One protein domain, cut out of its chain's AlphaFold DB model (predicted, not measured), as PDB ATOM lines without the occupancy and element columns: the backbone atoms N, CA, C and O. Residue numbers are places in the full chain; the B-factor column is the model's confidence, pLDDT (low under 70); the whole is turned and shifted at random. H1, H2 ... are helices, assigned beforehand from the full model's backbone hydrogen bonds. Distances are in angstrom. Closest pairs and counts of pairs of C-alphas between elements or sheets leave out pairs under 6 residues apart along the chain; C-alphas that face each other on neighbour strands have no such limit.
ATOM      1  N   ALA A 279     107.308 135.071  70.002       84.69
ATOM      2  CA  ALA A 279     105.974 135.279  70.570       84.69
ATOM      3  C   ALA A 279     105.179 133.965  70.712       84.69
ATOM      4  O   ALA A 279     104.560 133.723  71.746       84.69
ATOM      5  N   ALA A 280     105.242 133.076  69.713       88.12
ATOM      6  CA  ALA A 280     104.616 131.754  69.782       88.12
ATOM      7  C   ALA A 280     105.254 130.848  70.855       88.12
ATOM      8  O   ALA A 280     104.543 130.137  71.564       88.12
ATOM      9  N   ARG A 281     106.587 130.889  71.012       87.50
ATOM     10  CA  ARG A 281     107.295 130.164  72.083       87.50
ATOM     11  C   ARG A 281     106.964 130.733  73.459       87.50
ATOM     12  O   ARG A 281     106.772 129.957  74.387       87.50
ATOM     13  N   GLU A 282     106.866 132.051  73.598       85.44
ATOM     14  CA  GLU A 282     106.490 132.694  74.856       85.44
ATOM     15  C   GLU A 282     105.057 132.324  75.256       85.44
ATOM     16  O   GLU A 282     104.828 131.902  76.388       85.44
ATOM     17  N   LEU A 283     104.110 132.369  74.312       88.62
ATOM     18  CA  LEU A 283     102.738 131.898  74.522       88.62
ATOM     19  C   LEU A 283     102.697 130.418  74.939       88.62
ATOM     20  O   LEU A 283     101.947 130.059  75.841       88.62
ATOM     21  N   PHE A 284     103.533 129.563  74.341       89.25
ATOM     22  CA  PHE A 284     103.662 128.167  74.764       89.25
ATOM     23  C   PHE A 284     104.159 128.039  76.215       89.25
ATOM     24  O   PHE A 284     103.597 127.251  76.974       89.25
ATOM     25  N   VAL A 285     105.148 128.838  76.640       88.06
ATOM     26  CA  VAL A 285     105.585 128.866  78.049       88.06
ATOM     27  C   VAL A 285     104.435 129.285  78.970       88.06
ATOM     28  O   VAL A 285     104.217 128.618  79.979       88.06
ATOM     29  N   TRP A 286     103.656 130.307  78.601       88.44
ATOM     30  CA  TRP A 286     102.466 130.735  79.352       88.44
ATOM     31  C   TRP A 286     101.373 129.659  79.451       88.44
ATOM     32  O   TRP A 286     100.735 129.528  80.492       88.44
ATOM     33  N   ILE A 287     101.166 128.860  78.401       90.56
ATOM     34  CA  ILE A 287     100.219 127.735  78.430       90.56
ATOM     35  C   ILE A 287     100.719 126.642  79.386       90.56
ATOM     36  O   ILE A 287      99.950 126.149  80.211       90.56
ATOM     37  N   VAL A 288     102.006 126.283  79.328       89.19
ATOM     38  CA  VAL A 288     102.582 125.253  80.211       89.19
ATOM     39  C   VAL A 288     102.595 125.706  81.676       89.19
ATOM     40  O   VAL A 288     102.283 124.903  82.556       89.19
ATOM     41  N   THR A 289     102.891 126.979  81.967       87.31
ATOM     42  CA  THR A 289     102.793 127.498  83.342       87.31
ATOM     43  C   THR A 289     101.354 127.549  83.836       87.31
ATOM     44  O   THR A 289     101.120 127.181  84.983       87.31
ATOM     45  N   LEU A 290     100.383 127.923  82.995       88.81
ATOM     46  CA  LEU A 290      98.965 127.889  83.358       88.81
ATOM     47  C   LEU A 290      98.506 126.466  83.712       88.81
ATOM     48  O   LEU A 290      97.867 126.275  84.743       88.81
ATOM     49  N   VAL A 291      98.880 125.461  82.911       88.62
ATOM     50  CA  VAL A 291      98.594 124.046  83.213       88.62
ATOM     51  C   VAL A 291      99.221 123.631  84.546       88.62
ATOM     52  O   VAL A 291      98.552 122.989  85.353       88.62
ATOM     53  N   LEU A 292     100.466 124.033  84.821       84.94
ATOM     54  CA  LEU A 292     101.114 123.748  86.102       84.94
ATOM     55  C   LEU A 292     100.374 124.405  87.280       84.94
ATOM     56  O   LEU A 292     100.104 123.725  88.263       84.94
ATOM     57  N   VAL A 293      99.968 125.673  87.166       87.69
ATOM     58  CA  VAL A 293      99.182 126.374  88.202       87.69
ATOM     59  C   VAL A 293      97.819 125.708  88.434       87.69
ATOM     60  O   VAL A 293      97.382 125.596  89.578       87.69
ATOM     61  N   LEU A 294      97.161 125.197  87.389       86.19
ATOM     62  CA  LEU A 294      95.923 124.421  87.536       86.19
ATOM     63  C   LEU A 294      96.168 123.088  88.268       86.19
ATOM     64  O   LEU A 294      95.412 122.742  89.174       86.19
ATOM     65  N   LEU A 295      97.247 122.366  87.949       84.38
ATOM     66  CA  LEU A 295      97.639 121.157  88.691       84.38
ATOM     67  C   LEU A 295      97.933 121.467  90.168       84.38
ATOM     68  O   LEU A 295      97.514 120.714  91.050       84.38
ATOM     69  N   CYS A 296      98.581 122.601  90.454       83.25
ATOM     70  CA  CYS A 296      98.777 123.091  91.814       83.25
ATOM     71  C   CYS A 296      97.442 123.375  92.521       83.25
ATOM     72  O   CYS A 296      97.263 122.951  93.660       83.25
ATOM     73  N   ALA A 297      96.483 124.015  91.845       84.44
ATOM     74  CA  ALA A 297      95.153 124.279  92.392       84.44
ATOM     75  C   ALA A 297      94.395 122.994  92.753       84.44
ATOM     76  O   ALA A 297      93.811 122.914  93.835       84.44
ATOM     77  N   ALA A 298      94.458 121.961  91.907       83.50
ATOM     78  CA  ALA A 298      93.875 120.654  92.213       83.50
ATOM     79  C   ALA A 298      94.549 119.991  93.434       83.50
ATOM     80  O   ALA A 298      93.860 119.471  94.313       83.50
ATOM     81  N   ALA A 299      95.884 120.052  93.529       81.81
ATOM     82  CA  ALA A 299      96.633 119.511  94.665       81.81
ATOM     83  C   ALA A 299      96.311 120.239  95.983       81.81
ATOM     84  O   ALA A 299      96.041 119.591  96.994       81.81
ATOM     85  N   ILE A 300      96.276 121.576  95.963       79.44
ATOM     86  CA  ILE A 300      95.906 122.404  97.119       79.44
ATOM     87  C   ILE A 300      94.470 122.091  97.543       79.44
ATOM     88  O   ILE A 300      94.252 121.792  98.708       79.44
ATOM     89  N   THR A 301      93.518 122.039  96.603       78.06
ATOM     90  CA  THR A 301      92.113 121.694  96.892       78.06
ATOM     91  C   THR A 301      91.999 120.331  97.571       78.06
ATOM     92  O   THR A 301      91.301 120.204  98.570       78.06
ATOM     93  N   LYS A 302      92.739 119.316  97.104       79.00
ATOM     94  CA  LYS A 302      92.755 117.983  97.732       79.00
ATOM     95  C   LYS A 302      93.340 117.988  99.144       79.00
ATOM     96  O   LYS A 302      92.821 117.289 100.010       79.00
ATOM     97  N   LEU A 303      94.382 118.775  99.399       74.19
ATOM     98  CA  LEU A 303      94.943 118.926 100.744       74.19
ATOM     99  C   LEU A 303      94.014 119.726 101.665       74.19
ATOM    100  O   LEU A 303      93.911 119.405 102.844       74.19
ATOM    101  N   THR A 304      93.289 120.714 101.136       72.12
ATOM    102  CA  THR A 304      92.243 121.444 101.864       72.12
ATOM    103  C   THR A 304      91.037 120.545 102.169       72.12
ATOM    104  O   THR A 304      90.535 120.599 103.288       72.12
ATOM    105  N   ASP A 305      90.619 119.661 101.250       70.81
ATOM    106  CA  ASP A 305      89.586 118.636 101.498       70.81
ATOM    107  C   ASP A 305      89.980 117.757 102.705       70.81
ATOM    108  O   ASP A 305      89.196 117.601 103.643       70.81
ATOM    109  N   VAL A 306      91.214 117.233 102.711       70.88
ATOM    110  CA  VAL A 306      91.762 116.435 103.828       70.88
ATOM    111  C   VAL A 306      91.839 117.272 105.108       70.88
ATOM    112  O   VAL A 306      91.363 116.834 106.150       70.88
ATOM    113  N   SER A 307      92.352 118.503 105.035       68.81
ATOM    114  CA  SER A 307      92.418 119.424 106.177       68.81
ATOM    115  C   SER A 307      91.056 119.683 106.804       68.81
ATOM    116  O   SER A 307      90.959 119.747 108.026       68.81
ATOM    117  N   ASN A 308      90.011 119.840 105.994       65.81
ATOM    118  CA  ASN A 308      88.663 120.126 106.469       65.81
ATOM    119  C   ASN A 308      87.994 118.886 107.072       65.81
ATOM    120  O   ASN A 308      87.318 119.012 108.092       65.81
ATOM    121  N   ALA A 309      88.218 117.702 106.493       65.50
ATOM    122  CA  ALA A 309      87.771 116.436 107.071       65.50
ATOM    123  C   ALA A 309      88.424 116.191 108.443       65.50
ATOM    124  O   ALA A 309      87.729 115.933 109.421       65.50
ATOM    125  N   GLU A 310      89.740 116.371 108.546       63.81
ATOM    126  CA  GLU A 310      90.508 116.152 109.780       63.81
ATOM    127  C   GLU A 310      90.233 117.232 110.840       63.81
ATOM    128  O   GLU A 310      90.072 116.935 112.019       63.81
ATOM    129  N   SER A 311      90.061 118.494 110.429       58.19
ATOM    130  CA  SER A 311      89.663 119.584 111.341       58.19
ATOM    131  C   SER A 311      88.199 119.493 111.798       58.19
ATOM    132  O   SER A 311      87.764 120.295 112.630       58.19
ATOM    133  N   SER A 312      87.401 118.571 111.239       59.84
ATOM    134  CA  SER A 312      86.028 118.313 111.695       59.84
ATOM    135  C   SER A 312      85.966 117.425 112.940       59.84
ATOM    136  O   SER A 312      84.971 117.469 113.657       59.84
ATOM    137  N   SER A 472      96.504 118.045 113.096       58.53
ATOM    138  CA  SER A 472      95.879 119.335 112.750       58.53
ATOM    139  C   SER A 472      96.891 120.427 112.353       58.53
ATOM    140  O   SER A 472      96.730 121.085 111.319       58.53
ATOM    141  N   TRP A 473      97.976 120.591 113.120       65.44
ATOM    142  CA  TRP A 473      99.067 121.518 112.788       65.44
ATOM    143  C   TRP A 473      99.906 121.010 111.615       65.44
ATOM    144  O   TRP A 473     100.282 121.790 110.738       65.44
ATOM    145  N   GLY A 474     100.150 119.699 111.557       67.44
ATOM    146  CA  GLY A 474     100.882 119.044 110.478       67.44
ATOM    147  C   GLY A 474     100.230 119.248 109.118       67.44
ATOM    148  O   GLY A 474     100.943 119.509 108.157       67.44
ATOM    149  N   ILE A 475      98.896 119.240 109.020       68.81
ATOM    150  CA  ILE A 475      98.208 119.506 107.746       68.81
ATOM    151  C   ILE A 475      98.351 120.978 107.319       68.81
ATOM    152  O   ILE A 475      98.621 121.248 106.148       68.81
ATOM    153  N   ARG A 476      98.262 121.944 108.246       70.06
ATOM    154  CA  ARG A 476      98.479 123.379 107.942       70.06
ATOM    155  C   ARG A 476      99.913 123.654 107.476       70.06
ATOM    156  O   ARG A 476     100.131 124.406 106.519       70.06
ATOM    157  N   LEU A 477     100.887 123.010 108.122       76.81
ATOM    158  CA  LEU A 477     102.289 123.017 107.706       76.81
ATOM    159  C   LEU A 477     102.466 122.324 106.346       76.81
ATOM    160  O   LEU A 477     103.144 122.874 105.484       76.81
ATOM    161  N   ALA A 478     101.813 121.183 106.112       76.44
ATOM    162  CA  ALA A 478     101.886 120.436 104.858       76.44
ATOM    163  C   ALA A 478     101.311 121.220 103.671       76.44
ATOM    164  O   ALA A 478     101.946 121.247 102.621       76.44
ATOM    165  N   ILE A 479     100.176 121.914 103.822       78.25
ATOM    166  CA  ILE A 479      99.638 122.812 102.783       78.25
ATOM    167  C   ILE A 479     100.675 123.887 102.435       78.25
ATOM    168  O   ILE A 479     101.015 124.073 101.267       78.25
ATOM    169  N   SER A 480     101.227 124.556 103.450       84.12
ATOM    170  CA  SER A 480     102.199 125.644 103.271       84.12
ATOM    171  C   SER A 480     103.503 125.149 102.621       84.12
ATOM    172  O   SER A 480     104.028 125.781 101.703       84.12
ATOM    173  N   LEU A 481     103.988 123.974 103.037       84.38
ATOM    174  CA  LEU A 481     105.147 123.291 102.464       84.38
ATOM    175  C   LEU A 481     104.894 122.858 101.015       84.38
ATOM    176  O   LEU A 481     105.763 123.046 100.168       84.38
ATOM    177  N   VAL A 482     103.714 122.321 100.702       84.00
ATOM    178  CA  VAL A 482     103.351 121.934  99.333       84.00
ATOM    179  C   VAL A 482     103.291 123.160  98.427       84.00
ATOM    180  O   VAL A 482     103.861 123.115  97.342       84.00
ATOM    181  N   VAL A 483     102.720 124.287  98.866       84.50
ATOM    182  CA  VAL A 483     102.768 125.540  98.087       84.50
ATOM    183  C   VAL A 483     104.216 126.000  97.862       84.50
ATOM    184  O   VAL A 483     104.565 126.376  96.741       84.50
ATOM    185  N   ALA A 484     105.093 125.902  98.869       87.62
ATOM    186  CA  ALA A 484     106.517 126.219  98.721       87.62
ATOM    187  C   ALA A 484     107.230 125.298  97.707       87.62
ATOM    188  O   ALA A 484     107.947 125.782  96.829       87.62
ATOM    189  N   VAL A 485     106.993 123.982  97.776       87.62
ATOM    190  CA  VAL A 485     107.544 122.977  96.848       87.62
ATOM    191  C   VAL A 485     107.030 123.191  95.424       87.62
ATOM    192  O   VAL A 485     107.814 123.142  94.477       87.62
ATOM    193  N   LEU A 486     105.743 123.493  95.250       86.50
ATOM    194  CA  LEU A 486     105.149 123.785  93.944       86.50
ATOM    195  C   LEU A 486     105.702 125.092  93.353       86.50
ATOM    196  O   LEU A 486     106.067 125.123  92.179       86.50
ATOM    197  N   ASN A 487     105.878 126.140  94.163       89.12
ATOM    198  CA  ASN A 487     106.560 127.366  93.739       89.12
ATOM    199  C   ASN A 487     108.031 127.100  93.354       89.12
ATOM    200  O   ASN A 487     108.514 127.647  92.361       89.12
ATOM    201  N   ALA A 488     108.745 126.218  94.063       88.88
ATOM    202  CA  ALA A 488     110.092 125.789  93.677       88.88
ATOM    203  C   ALA A 488     110.105 124.977  92.362       88.88
ATOM    204  O   ALA A 488     110.975 125.194  91.514       88.88
ATOM    205  N   ALA A 489     109.114 124.109  92.140       88.50
ATOM    206  CA  ALA A 489     108.944 123.369  90.890       88.50
ATOM    207  C   ALA A 489     108.644 124.304  89.703       88.50
ATOM    208  O   ALA A 489     109.243 124.141  88.638       88.50
ATOM    209  N   ILE A 490     107.810 125.336  89.896       89.81
ATOM    210  CA  ILE A 490     107.573 126.412  88.918       89.81
ATOM    211  C   ILE A 490     108.899 127.100  88.553       89.81
ATOM    212  O   ILE A 490     109.215 127.209  87.365       89.81
ATOM    213  N   LYS A 491     109.710 127.512  89.545       89.50
ATOM    214  CA  LYS A 491     111.036 128.123  89.304       89.50
ATOM    215  C   LYS A 491     111.929 127.214  88.461       89.50
ATOM    216  O   LYS A 491     112.538 127.693  87.502       89.50
ATOM    217  N   TRP A 492     112.019 125.930  88.818       88.50
ATOM    218  CA  TRP A 492     112.874 124.945  88.151       88.50
ATOM    219  C   TRP A 492     112.417 124.655  86.716       88.50
ATOM    220  O   TRP A 492     113.231 124.722  85.794       88.50
ATOM    221  N   LEU A 493     111.121 124.429  86.492       89.31
ATOM    222  CA  LEU A 493     110.583 124.178  85.155       89.31
ATOM    223  C   LEU A 493     110.774 125.399  84.242       89.31
ATOM    224  O   LEU A 493     111.238 125.261  83.107       89.31
ATOM    225  N   LEU A 494     110.510 126.610  84.748       89.75
ATOM    226  CA  LEU A 494     110.741 127.849  84.001       89.75
ATOM    227  C   LEU A 494     112.215 128.056  83.627       89.75
ATOM    228  O   LEU A 494     112.488 128.587  82.550       89.75
ATOM    229  N   ARG A 495     113.179 127.591  84.446       87.44
ATOM    230  CA  ARG A 495     114.617 127.656  84.103       87.44
ATOM    231  C   ARG A 495     114.931 126.861  82.836       87.44
ATOM    232  O   ARG A 495     115.889 127.208  82.148       87.44
ATOM    233  N   GLY A 496     114.162 125.811  82.537       86.50
ATOM    234  CA  GLY A 496     114.233 125.056  81.285       86.50
ATOM    235  C   GLY A 496     113.423 125.711  80.164       86.50
ATOM    236  O   GLY A 496     113.973 126.029  79.108       86.50
ATOM    237  N   LEU A 497     112.135 125.973  80.405       86.88
ATOM    238  CA  LEU A 497     111.200 126.503  79.402       86.88
ATOM    239  C   LEU A 497     111.649 127.845  78.802       86.88
ATOM    240  O   LEU A 497     111.590 128.027  77.587       86.88
ATOM    241  N   VAL A 498     112.181 128.768  79.609       86.00
ATOM    242  CA  VAL A 498     112.630 130.083  79.117       86.00
ATOM    243  C   VAL A 498     113.861 129.978  78.194       86.00
ATOM    244  O   VAL A 498     114.047 130.831  77.320       86.00
ATOM    245  N   ARG A 499     114.661 128.899  78.287       83.94
ATOM    246  CA  ARG A 499     115.729 128.601  77.307       83.94
ATOM    247  C   ARG A 499     115.142 128.207  75.950       83.94
ATOM    248  O   ARG A 499     115.639 128.661  74.923       83.94
ATOM    249  N   LEU A 500     114.046 127.438  75.937       82.31
ATOM    250  CA  LEU A 500     113.321 127.090  74.704       82.31
ATOM    251  C   LEU A 500     112.733 128.326  74.006       82.31
ATOM    252  O   LEU A 500     112.543 128.293  72.789       82.31
ATOM    253  N   GLY A 501     112.507 129.419  74.742       78.44
ATOM    254  CA  GLY A 501     112.080 130.711  74.201       78.44
ATOM    255  C   GLY A 501     113.016 131.298  73.136       78.44
ATOM    256  O   GLY A 501     112.540 132.022  72.270       78.44
ATOM    257  N   ARG A 502     114.317 130.954  73.150       84.62
ATOM    258  CA  ARG A 502     115.344 131.492  72.226       84.62
ATOM    259  C   ARG A 502     115.357 133.031  72.144       84.62
ATOM    260  O   ARG A 502     115.500 133.607  71.071       84.62
ATOM    261  N   HIS A 503     115.207 133.690  73.293       87.75
ATOM    262  CA  HIS A 503     115.408 135.134  73.442       87.75
ATOM    263  C   HIS A 503     116.761 135.553  72.849       87.75
ATOM    264  O   HIS A 503     117.750 134.851  73.045       87.75
ATOM    265  N   TRP A 504     116.814 136.687  72.145       87.12
ATOM    266  CA  TRP A 504     118.050 137.144  71.498       87.12
ATOM    267  C   TRP A 504     119.105 137.629  72.493       87.12
ATOM    268  O   TRP A 504     120.288 137.393  72.256       87.12
ATOM    269  N   THR A 505     118.696 138.281  73.583       88.38
ATOM    270  CA  THR A 505     119.597 138.805  74.621       88.38
ATOM    271  C   THR A 505     119.467 138.023  75.932       88.38
ATOM    272  O   THR A 505     118.404 137.461  76.231       88.38
ATOM    273  N   HIS A 506     120.528 138.002  76.738       86.44
ATOM    274  CA  HIS A 506     120.481 137.497  78.109       86.44
ATOM    275  C   HIS A 506     119.585 138.388  78.981       86.44
ATOM    276  O   HIS A 506     118.742 137.860  79.704       86.44
ATOM    277  N   THR A 507     119.663 139.712  78.819       88.38
ATOM    278  CA  THR A 507     118.786 140.713  79.448       88.38
ATOM    279  C   THR A 507     117.299 140.406  79.291       88.38
ATOM    280  O   THR A 507     116.561 140.383  80.282       88.38
ATOM    281  N   ASP A 508     116.825 140.203  78.058       87.12
ATOM    282  CA  ASP A 508     115.398 139.982  77.811       87.12
ATOM    283  C   ASP A 508     114.974 138.616  78.355       87.12
ATOM    284  O   ASP A 508     113.904 138.498  78.943       87.12
ATOM    285  N   ARG A 509     115.849 137.606  78.262       88.75
ATOM    286  CA  ARG A 509     115.630 136.281  78.856       88.75
ATOM    287  C   ARG A 509     115.478 136.344  80.379       88.75
ATOM    288  O   ARG A 509     114.547 135.750  80.918       88.75
ATOM    289  N   GLU A 510     116.377 137.046  81.066       89.75
ATOM    290  CA  GLU A 510     116.353 137.245  82.521       89.75
ATOM    291  C   GLU A 510     115.101 138.009  82.957       89.75
ATOM    292  O   GLU A 510     114.416 137.609  83.900       89.75
ATOM    293  N   ARG A 511     114.748 139.076  82.233       90.88
ATOM    294  CA  ARG A 511     113.539 139.866  82.489       90.88
ATOM    295  C   ARG A 511     112.261 139.048  82.290       90.88
ATOM    296  O   ARG A 511     111.380 139.111  83.148       90.88
ATOM    297  N   SER A 512     112.155 138.305  81.188       90.50
ATOM    298  CA  SER A 512     111.018 137.422  80.912       90.50
ATOM    299  C   SER A 512     110.915 136.327  81.966       90.50
ATOM    300  O   SER A 512     109.832 136.132  82.511       90.50
ATOM    301  N   TYR A 513     112.032 135.685  82.340       92.50
ATOM    302  CA  TYR A 513     112.056 134.717  83.439       92.50
ATOM    303  C   TYR A 513     111.526 135.332  84.737       92.50
ATOM    304  O   TYR A 513     110.605 134.780  85.337       92.50
ATOM    305  N   ALA A 514     112.088 136.465  85.170       93.88
ATOM    306  CA  ALA A 514     111.747 137.068  86.455       93.88
ATOM    307  C   ALA A 514     110.261 137.446  86.522       93.88
ATOM    308  O   ALA A 514     109.604 137.149  87.516       93.88
ATOM    309  N   LEU A 515     109.716 138.033  85.448       92.50
ATOM    310  CA  LEU A 515     108.301 138.403  85.357       92.50
ATOM    311  C   LEU A 515     107.374 137.178  85.291       92.50
ATOM    312  O   LEU A 515     106.405 137.116  86.043       92.50
ATOM    313  N   GLN A 516     107.661 136.208  84.417       92.06
ATOM    314  CA  GLN A 516     106.841 134.999  84.257       92.06
ATOM    315  C   GLN A 516     106.846 134.151  85.532       92.06
ATOM    316  O   GLN A 516     105.799 133.666  85.955       92.06
ATOM    317  N   CYS A 517     108.006 134.009  86.178       93.56
ATOM    318  CA  CYS A 517     108.149 133.254  87.417       93.56
ATOM    319  C   CYS A 517     107.458 133.950  88.593       93.56
ATOM    320  O   CYS A 517     106.695 133.302  89.308       93.56
ATOM    321  N   PHE A 518     107.643 135.266  88.746       94.69
ATOM    322  CA  PHE A 518     106.906 136.065  89.727       94.69
ATOM    323  C   PHE A 518     105.390 135.912  89.554       94.69
ATOM    324  O   PHE A 518     104.706 135.553  90.509       94.69
ATOM    325  N   LEU A 519     104.866 136.130  88.342       93.50
ATOM    326  CA  LEU A 519     103.428 136.059  88.079       93.50
ATOM    327  C   LEU A 519     102.874 134.643  88.281       93.50
ATOM    328  O   LEU A 519     101.831 134.499  88.910       93.50
ATOM    329  N   ALA A 520     103.577 133.602  87.828       92.81
ATOM    330  CA  ALA A 520     103.161 132.218  88.053       92.81
ATOM    331  C   ALA A 520     103.098 131.874  89.553       92.81
ATOM    332  O   ALA A 520     102.093 131.332  90.007       92.81
ATOM    333  N   MET A 521     104.118 132.242  90.340       92.81
ATOM    334  CA  MET A 521     104.111 132.024  91.793       92.81
ATOM    335  C   MET A 521     103.056 132.876  92.510       92.81
ATOM    336  O   MET A 521     102.422 132.391  93.444       92.81
ATOM    337  N   LEU A 522     102.834 134.124  92.083       92.75
ATOM    338  CA  LEU A 522     101.827 135.007  92.674       92.75
ATOM    339  C   LEU A 522     100.411 134.478  92.422       92.75
ATOM    340  O   LEU A 522      99.625 134.377  93.360       92.75
ATOM    341  N   VAL A 523     100.092 134.081  91.187       90.56
ATOM    342  CA  VAL A 523      98.796 133.469  90.848       90.56
ATOM    343  C   VAL A 523      98.620 132.147  91.602       90.56
ATOM    344  O   VAL A 523      97.565 131.932  92.195       90.56
ATOM    345  N   ASN A 524      99.660 131.307  91.672       87.88
ATOM    346  CA  ASN A 524      99.638 130.051  92.428       87.88
ATOM    347  C   ASN A 524      99.451 130.239  93.946       87.88
ATOM    348  O   ASN A 524      98.844 129.404  94.605       87.88
ATOM    349  N   THR A 525      99.971 131.328  94.514       89.00
ATOM    350  CA  THR A 525      99.926 131.568  95.966       89.00
ATOM    351  C   THR A 525      98.688 132.359  96.391       89.00
ATOM    352  O   THR A 525      98.149 132.120  97.466       89.00
ATOM    353  N   VAL A 526      98.230 133.305  95.565       89.31
ATOM    354  CA  VAL A 526      97.144 134.244  95.895       89.31
ATOM    355  C   VAL A 526      95.853 133.870  95.182       89.31
ATOM    356  O   VAL A 526      94.850 133.593  95.832       89.31
ATOM    357  N   ALA A 527      95.858 133.847  93.847       86.56
ATOM    358  CA  ALA A 527      94.632 133.661  93.074       86.56
ATOM    359  C   ALA A 527      94.059 132.251  93.253       86.56
ATOM    360  O   ALA A 527      92.867 132.114  93.503       86.56
ATOM    361  N   VAL A 528      94.902 131.215  93.204       83.50
ATOM    362  CA  VAL A 528      94.486 129.837  93.505       83.50
ATOM    363  C   VAL A 528      93.897 129.752  94.911       83.50
ATOM    364  O   VAL A 528      92.788 129.260  95.065       83.50
ATOM    365  N   LEU A 529      94.587 130.283  95.923       79.75
ATOM    366  CA  LEU A 529      94.154 130.201  97.318       79.75
ATOM    367  C   LEU A 529      92.803 130.888  97.573       79.75
ATOM    368  O   LEU A 529      91.989 130.362  98.328       79.75
ATOM    369  N   LEU A 530      92.552 132.037  96.936       82.12
ATOM    370  CA  LEU A 530      91.267 132.733  97.016       82.12
ATOM    371  C   LEU A 530      90.169 131.991  96.234       82.12
ATOM    372  O   LEU A 530      89.083 131.786  96.764       82.12
ATOM    373  N   LEU A 531      90.445 131.542  95.004       80.69
ATOM    374  CA  LEU A 531      89.445 130.908  94.136       80.69
ATOM    375  C   LEU A 531      89.028 129.504  94.603       80.69
ATOM    376  O   LEU A 531      87.858 129.159  94.473       80.69
ATOM    377  N   THR A 532      89.944 128.700  95.159       76.62
ATOM    378  CA  THR A 532      89.628 127.352  95.679       76.62
ATOM    379  C   THR A 532      88.787 127.407  96.959       76.62
ATOM    380  O   THR A 532      88.006 126.492  97.234       76.62
ATOM    381  N   ASN A 533      88.927 128.489  97.736       76.06
ATOM    382  CA  ASN A 533      88.232 128.703  99.003       76.06
ATOM    383  C   ASN A 533      86.961 129.562  98.890       76.06
ATOM    384  O   ASN A 533      86.186 129.570  99.842       76.06
ATOM    385  N   ALA A 534      86.718 130.230  97.758       81.75
ATOM    386  CA  ALA A 534      85.537 131.063  97.541       81.75
ATOM    387  C   ALA A 534      84.239 130.237  97.502       81.75
ATOM    388  O   ALA A 534      84.063 129.368  96.640       81.75
ATOM    389  N   GLN A 535      83.306 130.540  98.405       79.88
ATOM    390  CA  GLN A 535      82.023 129.841  98.517       79.88
ATOM    391  C   GLN A 535      81.167 129.924  97.248       79.88
ATOM    392  O   GLN A 535      80.697 128.891  96.771       79.88
ATOM    393  N   SER A 536      81.044 131.104  96.638       75.12
ATOM    394  CA  SER A 536      80.224 131.319  95.434       75.12
ATOM    395  C   SER A 536      80.675 130.493  94.218       75.12
ATOM    396  O   SER A 536      79.842 129.983  93.467       75.12
ATOM    397  N   LEU A 537      81.986 130.278  94.034       72.12
ATOM    398  CA  LEU A 537      82.488 129.341  93.018       72.12
ATOM    399  C   LEU A 537      82.240 127.879  93.422       72.12
ATOM    400  O   LEU A 537      82.003 127.044  92.549       72.12
ATOM    401  N   GLY A 538      82.278 127.562  94.719       72.06
ATOM    402  CA  GLY A 538      81.939 126.238  95.246       72.06
ATOM    403  C   GLY A 538      80.472 125.866  95.019       72.06
ATOM    404  O   GLY A 538      80.184 124.739  94.622       72.06
ATOM    405  N   GLU A 539      79.550 126.809  95.203       76.81
ATOM    406  CA  GLU A 539      78.125 126.665  94.874       76.81
ATOM    407  C   GLU A 539      77.931 126.448  93.368       76.81
ATOM    408  O   GLU A 539      77.395 125.416  92.962       76.81
ATOM    409  N   LEU A 540      78.509 127.307  92.522       76.12
ATOM    410  CA  LEU A 540      78.458 127.149  91.062       76.12
ATOM    411  C   LEU A 540      79.029 125.795  90.581       76.12
ATOM    412  O   LEU A 540      78.510 125.185  89.641       76.12
ATOM    413  N   ALA A 541      80.086 125.295  91.228       75.12
ATOM    414  CA  ALA A 541      80.673 123.989  90.933       75.12
ATOM    415  C   ALA A 541      79.809 122.808  91.413       75.12
ATOM    416  O   ALA A 541      79.857 121.732  90.806       75.12
ATOM    417  N   ARG A 542      79.004 122.971  92.472       73.81
ATOM    418  CA  ARG A 542      77.997 121.976  92.882       73.81
ATOM    419  C   ARG A 542      76.843 121.944  91.890       73.81
ATOM    420  O   ARG A 542      76.517 120.859  91.416       73.81
ATOM    421  N   ASP A 543      76.306 123.097  91.520       76.06
ATOM    422  CA  ASP A 543      75.036 123.176  90.793       76.06
ATOM    423  C   ASP A 543      75.177 122.933  89.284       76.06
ATOM    424  O   ASP A 543      74.214 122.555  88.621       76.06
ATOM    425  N   SER A 544      76.382 123.077  88.718       74.88
ATOM    426  CA  SER A 544      76.614 122.818  87.294       74.88
ATOM    427  C   SER A 544      76.636 121.310  86.955       74.88
ATOM    428  O   SER A 544      77.576 120.611  87.354       74.88
ATOM    429  N   PRO A 545      75.690 120.784  86.143       67.00
ATOM    430  CA  PRO A 545      75.682 119.372  85.740       67.00
ATOM    431  C   PRO A 545      76.794 119.029  84.733       67.00
ATOM    432  O   PRO A 545      77.258 117.891  84.689       67.00
ATOM    433  N   HIS A 546      77.265 120.011  83.956       66.56
ATOM    434  CA  HIS A 546      78.379 119.855  83.009       66.56
ATOM    435  C   HIS A 546      79.733 120.321  83.585       66.56
ATOM    436  O   HIS A 546      80.786 120.035  83.016       66.56
ATOM    437  N   GLY A 547      79.737 120.988  84.744       64.75
ATOM    438  CA  GLY A 547      80.921 121.517  85.430       64.75
ATOM    439  C   GLY A 547      81.758 120.478  86.185       64.75
ATOM    440  O   GLY A 547      82.426 120.823  87.159       64.75
ATOM    441  N   ALA A 548      81.746 119.207  85.768       68.69
ATOM    442  CA  ALA A 548      82.452 118.125  86.460       68.69
ATOM    443  C   ALA A 548      83.960 118.397  86.624       68.69
ATOM    444  O   ALA A 548      84.533 118.041  87.650       68.69
ATOM    445  N   TRP A 549      84.583 119.080  85.657       74.62
ATOM    446  CA  TRP A 549      85.981 119.508  85.732       74.62
ATOM    447  C   TRP A 549      86.211 120.590  86.802       74.62
ATOM    448  O   TRP A 549      87.194 120.520  87.533       74.62
ATOM    449  N   LEU A 550      85.288 121.547  86.959       71.81
ATOM    450  CA  LEU A 550      85.406 122.650  87.922       71.81
ATOM    451  C   LEU A 550      85.429 122.126  89.367       71.81
ATOM    452  O   LEU A 550      86.179 122.627  90.199       71.81
ATOM    453  N   ARG A 551      84.704 121.032  89.632       73.38
ATOM    454  CA  ARG A 551      84.689 120.321  90.924       73.38
ATOM    455  C   ARG A 551      86.048 119.736  91.343       73.38
ATOM    456  O   ARG A 551      86.188 119.389  92.513       73.38
ATOM    457  N   TYR A 552      87.031 119.608  90.446       73.75
ATOM    458  CA  TYR A 552      88.408 119.231  90.818       73.75
ATOM    459  C   TYR A 552      89.223 120.412  91.368       73.75
ATOM    460  O   TYR A 552      90.216 120.183  92.056       73.75
ATOM    461  N   PHE A 553      88.801 121.649  91.086       72.88
ATOM    462  CA  PHE A 553      89.510 122.881  91.448       72.88
ATOM    463  C   PHE A 553      88.771 123.714  92.502       72.88
ATOM    464  O   PHE A 553      89.410 124.421  93.266       72.88
ATOM    465  N   VAL A 554      87.438 123.649  92.569       68.75
ATOM    466  CA  VAL A 554      86.642 124.367  93.576       68.75
ATOM    467  C   VAL A 554      85.535 123.444  94.083       68.75
ATOM    468  O   VAL A 554      84.430 123.403  93.550       68.75
ATOM    469  N   ARG A 555      85.861 122.606  95.074       59.59
ATOM    470  CA  ARG A 555      84.968 121.530  95.542       59.59
ATOM    471  C   ARG A 555      84.038 121.956  96.681       59.59
ATOM    472  O   ARG A 555      82.893 121.502  96.711       59.59
ATOM    473  N   TYR A 556      84.520 122.788  97.611       58.31
ATOM    474  CA  TYR A 556      83.779 123.116  98.837       58.31
ATOM    475  C   TYR A 556      83.656 124.598  99.194       58.31
ATOM    476  O   TYR A 556      82.684 124.904  99.872       58.31
ATOM    477  N   GLY A 557      84.548 125.491  98.740       65.50
ATOM    478  CA  GLY A 557      84.405 126.941  98.936       65.50
ATOM    479  C   GLY A 557      84.075 127.333 100.384       65.50
ATOM    480  O   GLY A 557      82.934 127.649 100.694       65.50
ATOM    481  N   ALA A 558      85.045 127.212 101.292       66.38
ATOM    482  CA  ALA A 558      84.797 127.272 102.735       66.38
ATOM    483  C   ALA A 558      84.556 128.682 103.311       66.38
ATOM    484  O   ALA A 558      84.197 128.783 104.485       66.38
ATOM    485  N   TYR A 559      84.786 129.750 102.538       75.06
ATOM    486  CA  TYR A 559      84.649 131.130 103.005       75.06
ATOM    487  C   TYR A 559      84.034 132.029 101.923       75.06
ATOM    488  O   TYR A 559      84.490 132.036 100.776       75.06
ATOM    489  N   ASP A 560      83.051 132.842 102.305       75.25
ATOM    490  CA  ASP A 560      82.538 133.943 101.477       75.25
ATOM    491  C   ASP A 560      83.540 135.107 101.356       75.25
ATOM    492  O   ASP A 560      83.539 135.837 100.365       75.25
ATOM    493  N   ASP A 561      84.383 135.310 102.377       81.12
ATOM    494  CA  ASP A 561      85.173 136.536 102.556       81.12
ATOM    495  C   ASP A 561      86.346 136.366 103.547       81.12
ATOM    496  O   ASP A 561      86.546 135.288 104.120       81.12
ATOM    497  N   PHE A 562      87.066 137.462 103.821       82.88
ATOM    498  CA  PHE A 562      88.093 137.612 104.866       82.88
ATOM    499  C   PHE A 562      87.533 137.550 106.308       82.88
ATOM    500  O   PHE A 562      87.783 138.415 107.144       82.88
ATOM    501  N   SER A 563      86.778 136.497 106.613       77.69
ATOM    502  CA  SER A 563      86.263 136.196 107.952       77.69
ATOM    503  C   SER A 563      87.376 135.886 108.963       77.69
ATOM    504  O   SER A 563      88.494 135.514 108.599       77.69
ATOM    505  N   ALA A 564      87.063 135.940 110.261       73.12
ATOM    506  CA  ALA A 564      88.022 135.573 111.306       73.12
ATOM    507  C   ALA A 564      88.582 134.143 111.128       73.12
ATOM    508  O   ALA A 564      89.785 133.932 111.283       73.12
ATOM    509  N   LEU A 565      87.749 133.178 110.710       72.19
ATOM    510  CA  LEU A 565      88.196 131.807 110.427       72.19
ATOM    511  C   LEU A 565      89.085 131.725 109.173       72.19
ATOM    512  O   LEU A 565      89.991 130.890 109.124       72.19
ATOM    513  N   TRP A 566      88.874 132.594 108.177       80.25
ATOM    514  CA  TRP A 566      89.773 132.691 107.024       80.25
ATOM    515  C   TRP A 566      91.182 133.087 107.479       80.25
ATOM    516  O   TRP A 566      92.153 132.439 107.096       80.25
ATOM    517  N   TYR A 567      91.319 134.076 108.365       80.00
ATOM    518  CA  TYR A 567      92.623 134.466 108.913       80.00
ATOM    519  C   TYR A 567      93.249 133.361 109.788       80.00
ATOM    520  O   TYR A 567      94.439 133.070 109.643       80.00
ATOM    521  N   GLU A 568      92.461 132.695 110.643       75.75
ATOM    522  CA  GLU A 568      92.933 131.582 111.490       75.75
ATOM    523  C   GLU A 568      93.470 130.386 110.685       75.75
ATOM    524  O   GLU A 568      94.391 129.706 111.145       75.75
ATOM    525  N   ASN A 569      92.904 130.114 109.504       73.56
ATOM    526  CA  ASN A 569      93.197 128.914 108.716       73.56
ATOM    527  C   ASN A 569      94.031 129.212 107.461       73.56
ATOM    528  O   ASN A 569      95.108 128.649 107.292       73.56
ATOM    529  N   VAL A 570      93.554 130.112 106.600       79.44
ATOM    530  CA  VAL A 570      94.181 130.473 105.318       79.44
ATOM    531  C   VAL A 570      95.277 131.521 105.520       79.44
ATOM    532  O   VAL A 570      96.393 131.351 105.027       79.44
ATOM    533  N   GLY A 571      94.999 132.572 106.302       84.44
ATOM    534  CA  GLY A 571      95.970 133.626 106.619       84.44
ATOM    535  C   GLY A 571      97.223 133.088 107.320       84.44
ATOM    536  O   GLY A 571      98.348 133.407 106.926       84.44
ATOM    537  N   LEU A 572      97.037 132.179 108.283       81.25
ATOM    538  CA  LEU A 572      98.126 131.461 108.952       81.25
ATOM    539  C   LEU A 572      99.030 130.705 107.956       81.25
ATOM    540  O   LEU A 572     100.251 130.780 108.071       81.25
ATOM    541  N   SER A 573      98.464 130.017 106.957       82.00
ATOM    542  CA  SER A 573      99.250 129.312 105.933       82.00
ATOM    543  C   SER A 573     100.055 130.262 105.036       82.00
ATOM    544  O   SER A 573     101.197 129.949 104.701       82.00
ATOM    545  N   ILE A 574      99.527 131.446 104.696       88.12
ATOM    546  CA  ILE A 574     100.284 132.481 103.958       88.12
ATOM    547  C   ILE A 574     101.484 132.959 104.790       88.12
ATOM    548  O   ILE A 574     102.598 133.068 104.279       88.12
ATOM    549  N   MET A 575     101.274 133.201 106.085       88.38
ATOM    550  CA  MET A 575     102.325 133.619 107.014       88.38
ATOM    551  C   MET A 575     103.411 132.542 107.186       88.38
ATOM    552  O   MET A 575     104.599 132.857 107.121       88.38
ATOM    553  N   ILE A 576     103.025 131.269 107.338       87.69
ATOM    554  CA  ILE A 576     103.956 130.128 107.387       87.69
ATOM    555  C   ILE A 576     104.750 130.026 106.076       87.69
ATOM    556  O   ILE A 576     105.968 129.865 106.109       87.69
ATOM    557  N   LEU A 577     104.095 130.170 104.921       89.88
ATOM    558  CA  LEU A 577     104.760 130.167 103.617       89.88
ATOM    559  C   LEU A 577     105.784 131.307 103.484       89.88
ATOM    560  O   LEU A 577     106.888 131.073 102.994       89.88
ATOM    561  N   MET A 578     105.466 132.519 103.949       91.88
ATOM    562  CA  MET A 578     106.433 133.625 103.966       91.88
ATOM    563  C   MET A 578     107.619 133.348 104.901       91.88
ATOM    564  O   MET A 578     108.754 133.630 104.524       91.88
ATOM    565  N   LEU A 579     107.395 132.733 106.069       91.94
ATOM    566  CA  LEU A 579     108.478 132.301 106.964       91.94
ATOM    567  C   LEU A 579     109.377 131.232 106.316       91.94
ATOM    568  O   LEU A 579     110.597 131.311 106.440       91.94
ATOM    569  N   ILE A 580     108.806 130.277 105.573       91.25
ATOM    570  CA  ILE A 580     109.574 129.298 104.779       91.25
ATOM    571  C   ILE A 580     110.382 130.014 103.682       91.25
ATOM    572  O   ILE A 580     111.566 129.728 103.490       91.25
ATOM    573  N   ASN A 581     109.785 130.992 102.993       92.31
ATOM    574  CA  ASN A 581     110.457 131.768 101.949       92.31
ATOM    575  C   ASN A 581     111.643 132.601 102.473       92.31
ATOM    576  O   ASN A 581     112.578 132.841 101.705       92.31
ATOM    577  N   THR A 582     111.667 132.987 103.756       93.62
ATOM    578  CA  THR A 582     112.830 133.624 104.413       93.62
ATOM    579  C   THR A 582     114.105 132.784 104.294       93.62
ATOM    580  O   THR A 582     115.191 133.344 104.172       93.62
ATOM    581  N   ALA A 583     114.000 131.452 104.227       91.38
ATOM    582  CA  ALA A 583     115.148 130.571 104.007       91.38
ATOM    583  C   ALA A 583     115.594 130.468 102.529       91.38
ATOM    584  O   ALA A 583     116.692 129.975 102.261       91.38
ATOM    585  N   SER A 584     114.799 130.944 101.556       90.62
ATOM    586  CA  SER A 584     115.086 130.805 100.112       90.62
ATOM    587  C   SER A 584     116.483 131.309  99.697       90.62
ATOM    588  O   SER A 584     117.173 130.587  98.973       90.62
ATOM    589  N   PRO A 585     116.986 132.477 100.159       91.75
ATOM    590  CA  PRO A 585     118.325 132.951  99.790       91.75
ATOM    591  C   PRO A 585     119.452 131.998 100.224       91.75
ATOM    592  O   PRO A 585     120.419 131.812  99.481       91.75
ATOM    593  N   LEU A 586     119.295 131.353 101.387       91.81
ATOM    594  CA  LEU A 586     120.234 130.370 101.934       91.81
ATOM    595  C   LEU A 586     120.138 129.033 101.188       91.81
ATOM    596  O   LEU A 586     121.161 128.450 100.833       91.81
ATOM    597  N   LEU A 587     118.918 128.580 100.883       88.50
ATOM    598  CA  LEU A 587     118.685 127.374 100.086       88.50
ATOM    599  C   LEU A 587     119.265 127.512  98.674       88.50
ATOM    600  O   LEU A 587     119.922 126.589  98.204       88.50
ATOM    601  N   ASN A 588     119.113 128.672  98.025       86.19
ATOM    602  CA  ASN A 588     119.738 128.939  96.725       86.19
ATOM    603  C   ASN A 588     121.269 128.764  96.802       86.19
ATOM    604  O   ASN A 588     121.841 128.033  95.994       86.19
ATOM    605  N   ILE A 589     121.926 129.350  97.812       88.81
ATOM    606  CA  ILE A 589     123.371 129.175  98.056       88.81
ATOM    607  C   ILE A 589     123.739 127.699  98.256       88.81
ATOM    608  O   ILE A 589     124.682 127.216  97.627       88.81
ATOM    609  N   ALA A 590     122.986 126.976  99.087       89.69
ATOM    610  CA  ALA A 590     123.220 125.559  99.342       89.69
ATOM    611  C   ALA A 590     123.067 124.709  98.067       89.69
ATOM    612  O   ALA A 590     123.890 123.830  97.822       89.69
ATOM    613  N   THR A 591     122.073 124.998  97.216       86.38
ATOM    614  CA  THR A 591     121.881 124.276  95.947       86.38
ATOM    615  C   THR A 591     122.998 124.534  94.936       86.38
ATOM    616  O   THR A 591     123.442 123.589  94.292       86.38
ATOM    617  N   GLU A 592     123.509 125.765  94.832       86.12
ATOM    618  CA  GLU A 592     124.653 126.078  93.961       86.12
ATOM    619  C   GLU A 592     125.941 125.406  94.470       86.12
ATOM    620  O   GLU A 592     126.698 124.830  93.688       86.12
ATOM    621  N   ALA A 593     126.171 125.400  95.789       85.88
ATOM    622  CA  ALA A 593     127.302 124.699  96.399       85.88
ATOM    623  C   ALA A 593     127.216 123.171  96.210       85.88
ATOM    624  O   ALA A 593     128.215 122.535  95.872       85.88
ATOM    625  N   ALA A 594     126.025 122.584  96.366       89.88
ATOM    626  CA  ALA A 594     125.783 121.161  96.136       89.88
ATOM    627  C   ALA A 594     125.937 120.775  94.654       89.88
ATOM    628  O   ALA A 594     126.521 119.737  94.350       89.88
ATOM    629  N   TRP A 595     125.476 121.620  93.725       88.25
ATOM    630  CA  TRP A 595     125.673 121.419  92.287       88.25
ATOM    631  C   TRP A 595     127.159 121.441  91.909       88.25
ATOM    632  O   TRP A 595     127.637 120.559  91.201       88.25
ATOM    633  N   GLN A 596     127.917 122.395  92.451       88.25
ATOM    634  CA  GLN A 596     129.369 122.478  92.279       88.25
ATOM    635  C   GLN A 596     130.101 121.255  92.855       88.25
ATOM    636  O   GLN A 596     130.979 120.695  92.201       88.25
ATOM    637  N   ALA A 597     129.710 120.781  94.042       90.38
ATOM    638  CA  ALA A 597     130.241 119.541  94.605       90.38
ATOM    639  C   ALA A 597     129.935 118.327  93.706       90.38
ATOM    640  O   ALA A 597     130.832 117.532  93.423       90.38
ATOM    641  N   LEU A 598     128.708 118.225  93.181       92.25
ATOM    642  CA  LEU A 598     128.305 117.167  92.251       92.25
ATOM    643  C   LEU A 598     129.123 117.192  90.949       92.25
ATOM    644  O   LEU A 598     129.538 116.133  90.479       92.25
ATOM    645  N   LEU A 599     129.397 118.374  90.383       90.62
ATOM    646  CA  LEU A 599     130.260 118.514  89.204       90.62
ATOM    647  C   LEU A 599     131.690 118.030  89.488       90.62
ATOM    648  O   LEU A 599     132.228 117.255  88.699       90.62
ATOM    649  N   ARG A 600     132.281 118.387  90.634       91.75
ATOM    650  CA  ARG A 600     133.624 117.915  91.032       91.75
ATOM    651  C   ARG A 600     133.668 116.403  91.225       91.75
ATOM    652  O   ARG A 600     134.575 115.749  90.714       91.75
ATOM    653  N   CYS A 601     132.668 115.829  91.894       92.44
ATOM    654  CA  CYS A 601     132.532 114.378  92.019       92.44
ATOM    655  C   CYS A 601     132.387 113.704  90.645       92.44
ATOM    656  O   CYS A 601     133.029 112.687  90.389       92.44
ATOM    657  N   ARG A 602     131.604 114.287  89.729       91.56
ATOM    658  CA  ARG A 602     131.440 113.780  88.360       91.56
ATOM    659  C   ARG A 602     132.754 113.812  87.572       91.56
ATOM    660  O   ARG A 602     133.048 112.838  86.884       91.56
ATOM    661  N   VAL A 603     133.541 114.883  87.681       89.56
ATOM    662  CA  VAL A 603     134.849 115.012  87.013       89.56
ATOM    663  C   VAL A 603     135.876 114.028  87.576       89.56
ATOM    664  O   VAL A 603     136.569 113.383  86.797       89.56
ATOM    665  N   HIS A 604     135.936 113.843  88.899       86.31
ATOM    666  CA  HIS A 604     136.885 112.910  89.518       86.31
ATOM    667  C   HIS A 604     136.520 111.425  89.368       86.31
ATOM    668  O   HIS A 604     137.421 110.608  89.191       86.31
ATOM    669  N   TYR A 605     135.235 111.061  89.465       86.81
ATOM    670  CA  TYR A 605     134.819 109.657  89.612       86.81
ATOM    671  C   TYR A 605     133.975 109.107  88.455       86.81
ATOM    672  O   TYR A 605     133.909 107.891  88.288       86.81
ATOM    673  N   CYS A 606     133.314 109.957  87.659       84.88
ATOM    674  CA  CYS A 606     132.374 109.503  86.621       84.88
ATOM    675  C   CYS A 606     132.865 109.743  85.186       84.88
ATOM    676  O   CYS A 606     132.441 109.034  84.272       84.88
ATOM    677  N   LEU A 607     133.715 110.748  84.955       78.31
ATOM    678  CA  LEU A 607     134.233 111.067  83.628       78.31
ATOM    679  C   LEU A 607     135.517 110.290  83.330       78.31
ATOM    680  O   LEU A 607     136.507 110.361  84.049       78.31
ATOM    681  N   THR A 608     135.511 109.571  82.208       69.38
ATOM    682  CA  THR A 608     136.720 108.970  81.639       69.38
ATOM    683  C   THR A 608     137.360 109.960  80.669       69.38
ATOM    684  O   THR A 608     136.749 110.342  79.663       69.38
ATOM    685  N   TRP A 609     138.597 110.360  80.983       71.31
ATOM    686  CA  TRP A 609     139.357 111.407  80.284       71.31
ATOM    687  C   TRP A 609     138.662 112.787  80.347       71.31
ATOM    688  O   TRP A 609     138.170 113.264  79.319       71.31
ATOM    689  N   PRO A 610     138.557 113.394  81.551       78.56
ATOM    690  CA  PRO A 610     138.072 114.764  81.713       78.56
ATOM    691  C   PRO A 610     139.077 115.768  81.137       78.56
ATOM    692  O   PRO A 610     140.274 115.695  81.418       78.56
ATOM    693  N   LEU A 611     138.586 116.709  80.340       77.62
ATOM    694  CA  LEU A 611     139.393 117.759  79.726       77.62
ATOM    695  C   LEU A 611     139.644 118.916  80.694       77.62
ATOM    696  O   LEU A 611     138.893 119.103  81.650       77.62
ATOM    697  N   GLN A 612     140.627 119.770  80.384       80.94
ATOM    698  CA  GLN A 612     140.845 121.021  81.122       80.94
ATOM    699  C   GLN A 612     139.549 121.840  81.240       80.94
ATOM    700  O   GLN A 612     139.241 122.304  82.325       80.94
ATOM    701  N   GLY A 613     138.733 121.911  80.181       78.00
ATOM    702  CA  GLY A 613     137.428 122.582  80.223       78.00
ATOM    703  C   GLY A 613     136.408 121.960  81.191       78.00
ATOM    704  O   GLY A 613     135.601 122.690  81.758       78.00
ATOM    705  N   ASP A 614     136.460 120.643  81.434       83.81
ATOM    706  CA  ASP A 614     135.591 119.976  82.418       83.81
ATOM    707  C   ASP A 614     136.034 120.320  83.857       83.81
ATOM    708  O   ASP A 614     135.199 120.538  84.740       83.81
ATOM    709  N   PHE A 615     137.350 120.414  84.096       87.44
ATOM    710  CA  PHE A 615     137.906 120.935  85.352       87.44
ATOM    711  C   PHE A 615     137.603 122.428  85.522       87.44
ATOM    712  O   PHE A 615     137.182 122.850  86.599       87.44
ATOM    713  N   ASP A 616     137.744 123.226  84.466       87.25
ATOM    714  CA  ASP A 616     137.415 124.647  84.490       87.25
ATOM    715  C   ASP A 616     135.929 124.847  84.827       87.25
ATOM    716  O   ASP A 616     135.627 125.706  85.645       87.25
ATOM    717  N   GLU A 617     134.998 124.034  84.306       85.44
ATOM    718  CA  GLU A 617     133.571 124.110  84.672       85.44
ATOM    719  C   GLU A 617     133.305 123.696  86.134       85.44
ATOM    720  O   GLU A 617     132.567 124.383  86.842       85.44
ATOM    721  N   ALA A 618     133.912 122.606  86.618       89.38
ATOM    722  CA  ALA A 618     133.673 122.088  87.971       89.38
ATOM    723  C   ALA A 618     134.382 122.879  89.099       89.38
ATOM    724  O   ALA A 618     134.022 122.753  90.277       89.38
ATOM    725  N   TRP A 619     135.381 123.700  88.765       89.94
ATOM    726  CA  TRP A 619     136.016 124.647  89.691       89.94
ATOM    727  C   TRP A 619     135.659 126.113  89.398       89.94
ATOM    728  O   TRP A 619     135.902 126.972  90.254       89.94
ATOM    729  N   ALA A 620     135.010 126.417  88.268       87.25
ATOM    730  CA  ALA A 620     134.421 127.725  88.017       87.25
ATOM    731  C   ALA A 620     133.384 128.043  89.089       87.25
ATOM    732  O   ALA A 620     132.410 127.324  89.308       87.25
ATOM    733  N   ARG A 621     133.562 129.195  89.730       87.12
ATOM    734  CA  ARG A 621     132.573 129.724  90.662       87.12
ATOM    735  C   ARG A 621     131.235 129.961  89.940       87.12
ATOM    736  O   ARG A 621     131.249 130.564  88.860       87.12
ATOM    737  N   PRO A 622     130.087 129.559  90.518       85.50
ATOM    738  CA  PRO A 622     128.783 129.718  89.881       85.50
ATOM    739  C   PRO A 622     128.498 131.190  89.574       85.50
ATOM    740  O   PRO A 622     128.940 132.095  90.289       85.50
ATOM    741  N   ARG A 623     127.749 131.448  88.500       83.69
ATOM    742  CA  ARG A 623     127.288 132.806  88.192       83.69
ATOM    743  C   ARG A 623     126.233 133.213  89.216       83.69
ATOM    744  O   ARG A 623     125.445 132.385  89.666       83.69
ATOM    745  N   PHE A 624     126.197 134.491  89.569       86.44
ATOM    746  CA  PHE A 624     125.085 135.017  90.351       86.44
ATOM    747  C   PHE A 624     123.793 134.944  89.504       86.44
ATOM    748  O   PHE A 624     123.832 135.100  88.281       86.44
ATOM    749  N   THR A 625     122.655 134.646  90.127       85.25
ATOM    750  CA  THR A 625     121.363 134.421  89.446       85.25
ATOM    751  C   THR A 625     120.340 135.465  89.892       85.25
ATOM    752  O   THR A 625     119.461 135.226  90.727       85.25
ATOM    753  N   LEU A 649     102.080 141.706 110.812       84.44
ATOM    754  CA  LEU A 649     103.279 140.905 111.078       84.44
ATOM    755  C   LEU A 649     103.995 140.451 109.788       84.44
ATOM    756  O   LEU A 649     105.211 140.259 109.802       84.44
ATOM    757  N   LEU A 650     103.292 140.358 108.651       90.44
ATOM    758  CA  LEU A 650     103.908 140.041 107.358       90.44
ATOM    759  C   LEU A 650     104.925 141.097 106.902       90.44
ATOM    760  O   LEU A 650     105.886 140.743 106.217       90.44
ATOM    761  N   TYR A 651     104.788 142.362 107.320       91.38
ATOM    762  CA  TYR A 651     105.801 143.390 107.062       91.38
ATOM    763  C   TYR A 651     107.106 143.112 107.820       91.38
ATOM    764  O   TYR A 651     108.186 143.286 107.256       91.38
ATOM    765  N   LEU A 652     107.029 142.615 109.062       91.44
ATOM    766  CA  LEU A 652     108.206 142.216 109.845       91.44
ATOM    767  C   LEU A 652     108.865 140.957 109.267       91.44
ATOM    768  O   LEU A 652     110.088 140.907 109.147       91.44
ATOM    769  N   VAL A 653     108.069 139.971 108.838       92.50
ATOM    770  CA  VAL A 653     108.582 138.776 108.142       92.50
ATOM    771  C   VAL A 653     109.273 139.167 106.834       92.50
ATOM    772  O   VAL A 653     110.361 138.672 106.547       92.50
ATOM    773  N   PHE A 654     108.705 140.103 106.070       95.44
ATOM    774  CA  PHE A 654     109.327 140.606 104.847       95.44
ATOM    775  C   PHE A 654     110.609 141.411 105.116       95.44
ATOM    776  O   PHE A 654     111.592 141.231 104.399       95.44
ATOM    777  N   ALA A 655     110.660 142.224 106.174       95.38
ATOM    778  CA  ALA A 655     111.896 142.882 106.607       95.38
ATOM    779  C   ALA A 655     112.984 141.859 106.998       95.38
ATOM    780  O   ALA A 655     114.143 142.012 106.613       95.38
ATOM    781  N   GLY A 656     112.603 140.772 107.680       95.69
ATOM    782  CA  GLY A 656     113.483 139.634 107.961       95.69
ATOM    783  C   GLY A 656     113.988 138.939 106.690       95.69
ATOM    784  O   GLY A 656     115.189 138.699 106.564       95.69
ATOM    785  N   TYR A 657     113.109 138.691 105.712       96.38
ATOM    786  CA  TYR A 657     113.488 138.181 104.388       96.38
ATOM    787  C   TYR A 657     114.496 139.103 103.688       96.38
ATOM    788  O   TYR A 657     115.500 138.612 103.178       96.38
ATOM    789  N   LEU A 658     114.275 140.423 103.692       95.56
ATOM    790  CA  LEU A 658     115.196 141.391 103.084       95.56
ATOM    791  C   LEU A 658     116.578 141.365 103.748       95.56
ATOM    792  O   LEU A 658     117.582 141.392 103.042       95.56
ATOM    793  N   LEU A 659     116.639 141.267 105.079       96.19
ATOM    794  CA  LEU A 659     117.897 141.175 105.821       96.19
ATOM    795  C   LEU A 659     118.642 139.863 105.525       96.19
ATOM    796  O   LEU A 659     119.837 139.888 105.238       96.19
ATOM    797  N   VAL A 660     117.946 138.721 105.527       96.12
ATOM    798  CA  VAL A 660     118.553 137.424 105.175       96.12
ATOM    799  C   VAL A 660     119.015 137.410 103.717       96.12
ATOM    800  O   VAL A 660     120.111 136.929 103.436       96.12
ATOM    801  N   ALA A 661     118.225 137.970 102.797       94.94
ATOM    802  CA  ALA A 661     118.594 138.102 101.392       94.94
ATOM    803  C   ALA A 661     119.820 139.007 101.205       94.94
ATOM    804  O   ALA A 661     120.739 138.624 100.494       94.94
ATOM    805  N   GLU A 662     119.893 140.159 101.875       94.19
ATOM    806  CA  GLU A 662     121.035 141.076 101.765       94.19
ATOM    807  C   GLU A 662     122.343 140.439 102.266       94.19
ATOM    808  O   GLU A 662     123.367 140.500 101.580       94.19
ATOM    809  N   LEU A 663     122.301 139.759 103.417       94.38
ATOM    810  CA  LEU A 663     123.451 139.044 103.977       94.38
ATOM    811  C   LEU A 663     123.882 137.868 103.086       94.38
ATOM    812  O   LEU A 663     125.074 137.708 102.800       94.38
ATOM    813  N   ALA A 664     122.921 137.070 102.610       93.50
ATOM    814  CA  ALA A 664     123.163 135.946 101.710       93.50
ATOM    815  C   ALA A 664     123.744 136.407 100.364       93.50
ATOM    816  O   ALA A 664     124.732 135.844  99.892       93.50
ATOM    817  N   ASP A 665     123.179 137.453  99.759       91.75
ATOM    818  CA  ASP A 665     123.612 137.998  98.473       91.75
ATOM    819  C   ASP A 665     125.010 138.619  98.577       91.75
ATOM    820  O   ASP A 665     125.861 138.339  97.732       91.75
ATOM    821  N   ARG A 666     125.304 139.384  99.641       91.88
ATOM    822  CA  ARG A 666     126.655 139.919  99.905       91.88
ATOM    823  C   ARG A 666     127.692 138.815 100.063       91.88
ATOM    824  O   ARG A 666     128.780 138.906  99.486       91.88
ATOM    825  N   TRP A 667     127.378 137.767 100.823       91.50
ATOM    826  CA  TRP A 667     128.274 136.622 100.977       91.50
ATOM    827  C   TRP A 667     128.466 135.884  99.643       91.50
ATOM    828  O   TRP A 667     129.598 135.594  99.253       91.50
ATOM    829  N   ALA A 668     127.386 135.657  98.892       89.12
ATOM    830  CA  ALA A 668     127.442 134.985  97.599       89.12
ATOM    831  C   ALA A 668     128.291 135.768  96.584       89.12
ATOM    832  O   ALA A 668     129.189 135.191  95.977       89.12
ATOM    833  N   LEU A 669     128.082 137.082  96.458       88.25
ATOM    834  CA  LEU A 669     128.836 137.951  95.547       88.25
ATOM    835  C   LEU A 669     130.328 138.053  95.903       88.25
ATOM    836  O   LEU A 669     131.158 138.163  95.005       88.25
ATOM    837  N   THR A 670     130.687 138.012  97.190       88.56
ATOM    838  CA  THR A 670     132.088 138.177  97.633       88.56
ATOM    839  C   THR A 670     132.871 136.867  97.750       88.56
ATOM    840  O   THR A 670     134.096 136.877  97.605       88.56
ATOM    841  N   LYS A 671     132.206 135.737  98.030       87.00
ATOM    842  CA  LYS A 671     132.863 134.446  98.312       87.00
ATOM    843  C   LYS A 671     132.488 133.328  97.346       87.00
ATOM    844  O   LYS A 671     133.384 132.593  96.934       87.00
ATOM    845  N   LEU A 672     131.211 133.193  96.981       85.56
ATOM    846  CA  LEU A 672     130.731 132.051  96.198       85.56
ATOM    847  C   LEU A 672     130.873 132.259  94.690       85.56
ATOM    848  O   LEU A 672     131.343 131.358  94.002       85.56
ATOM    849  N   CYS A 673     130.443 133.409  94.174       85.50
ATOM    850  CA  CYS A 673     130.245 133.620  92.745       85.50
ATOM    851  C   CYS A 673     131.524 134.020  91.996       85.50
ATOM    852  O   CYS A 673     132.492 134.527  92.572       85.50
ATOM    853  N   SER A 674     131.526 133.761  90.686       79.44
ATOM    854  CA  SER A 674     132.486 134.351  89.747       79.44
ATOM    855  C   SER A 674     132.165 135.834  89.536       79.44
ATOM    856  O   SER A 674     131.085 136.300  89.910       79.44
ATOM    857  N   GLY A 675     133.115 136.584  88.961       66.19
ATOM    858  CA  GLY A 675     132.927 138.002  88.650       66.19
ATOM    859  C   GLY A 675     131.601 138.229  87.924       66.19
ATOM    860  O   GLY A 675     131.318 137.559  86.930       66.19
ATOM    861  N   SER A 676     130.773 139.124  88.470       56.72
ATOM    862  CA  SER A 676     129.399 139.321  88.010       56.72
ATOM    863  C   SER A 676     129.361 139.582  86.502       56.72
ATOM    864  O   SER A 676     130.060 140.494  86.048       56.72
ATOM    865  N   PRO A 677     128.513 138.882  85.721       61.50
ATOM    866  CA  PRO A 677     128.171 139.373  84.394       61.50
ATOM    867  C   PRO A 677     127.584 140.787  84.525       61.50
ATOM    868  O   PRO A 677     127.019 141.148  85.567       61.50
ATOM    869  N   ARG A 678     127.744 141.610  83.485       66.31
ATOM    870  CA  ARG A 678     127.266 142.999  83.484       66.31
ATOM    871  C   ARG A 678     125.738 143.002  83.377       66.31
ATOM    872  O   ARG A 678     125.193 143.049  82.279       66.31
ATOM    873  N   TYR A 679     125.044 142.927  84.515       70.56
ATOM    874  CA  TYR A 679     123.581 142.977  84.536       70.56
ATOM    875  C   TYR A 679     123.085 144.288  83.953       70.56
ATOM    876  O   TYR A 679     123.447 145.379  84.405       70.56
TER     877      TYR A 679
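What this domain is: This is residues 279 to 312, 472 to 625 and 649 to 679 of the 1069 residues of the protein "Predicted protein" of Chlamydomonas reinhardtii (UniProt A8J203). Three long helices, H1, H2 and H3, lie side by side in an up-and-down bundle, each running against the one before it in the chain. H5 crosses the beginning of H2, H6 continues from it away from the bundle with H7 folded back on it, and H8 packs along the junction of H5 and H6; H4 lies at the opposite end of the long axis from H7, and residues 543 to 548 stick out there. The printed part has 219 residues with eight named helices, H1 to H8 in chain order, and no named strand; the class is all helix. The whole is loose, with a radius of gyration of the C-alphas of 21.1 A, and elongated, spanning 66 by 41 by 34 A.

Where its parts are: Find C-alpha 279 at (105.974, 135.279, 70.570); from there H1, residues 279 to 310, runs 46.3 A to C-alpha 310 at (90.508, 116.152, 109.780). H2, residues 472 to 500, is 42.6 A long, and H3, residues 506 to 533, 39.4 A. H4 is residues 535 to 543. H5, residues 564 to 581, is 24.6 A long, with a kink of 31 degrees near residue 571. H6, residues 584 to 606, is 30.6 A long, and H7 is residues 612 to 619. H8, residues 649 to 672, runs 32.5 A and ends at C-alpha 672, (130.731, 132.051, 96.198).

How they stand to each other: Start at the hub, H2, which touches H1, H3 and H5. Look at Ser 307 and Ile 475, the closest C-alphas of H1 and H2, 6.0 A apart; these helices run opposite ways at a shallow tilt of 10 degrees. H2 and H3 form a hairpin at 30 degrees, closest at the C-alphas of Asn 487 and Met 521, 5.6 A. With residues 476 to 484 alone H2 touches H5, at a steep tilt of 50 degrees; the closest C-alphas are those of Ser 480 and Leu 577, 5.2 A. H8 touches H5, closest at the C-alphas of Leu 579 and Val 653, 6.6 A, and H6, at those of Pro 585 and Ala 661, 5.4 A. H6 and H7 form a hairpin, closest at the C-alphas of Leu 599 and Ala 618, 5.1 A; their tilt of 34 degrees is shallow, only just short of steep. H4 touches no helix. Every O i to N i+4 pair is within hydrogen-bond range in H1, H4, H6, H7 and H8; in H2 it is 22 of 25, in H3 21 of 24, in H5 12 of 14.

The domain as a whole: The C-alphas farthest apart are those of Asp 543 and Gln 612, 66.6 A. Residues 313 to 471 and 626 to 648 are not printed, with 10.0 A and 28.9 A across the cuts between C-alphas. The link from H4 to H5 is long, 20 residues. Mean pLDDT of the printed part is 83.1; 24 residues are under 70, among them 307 to 312 and 554 to 558.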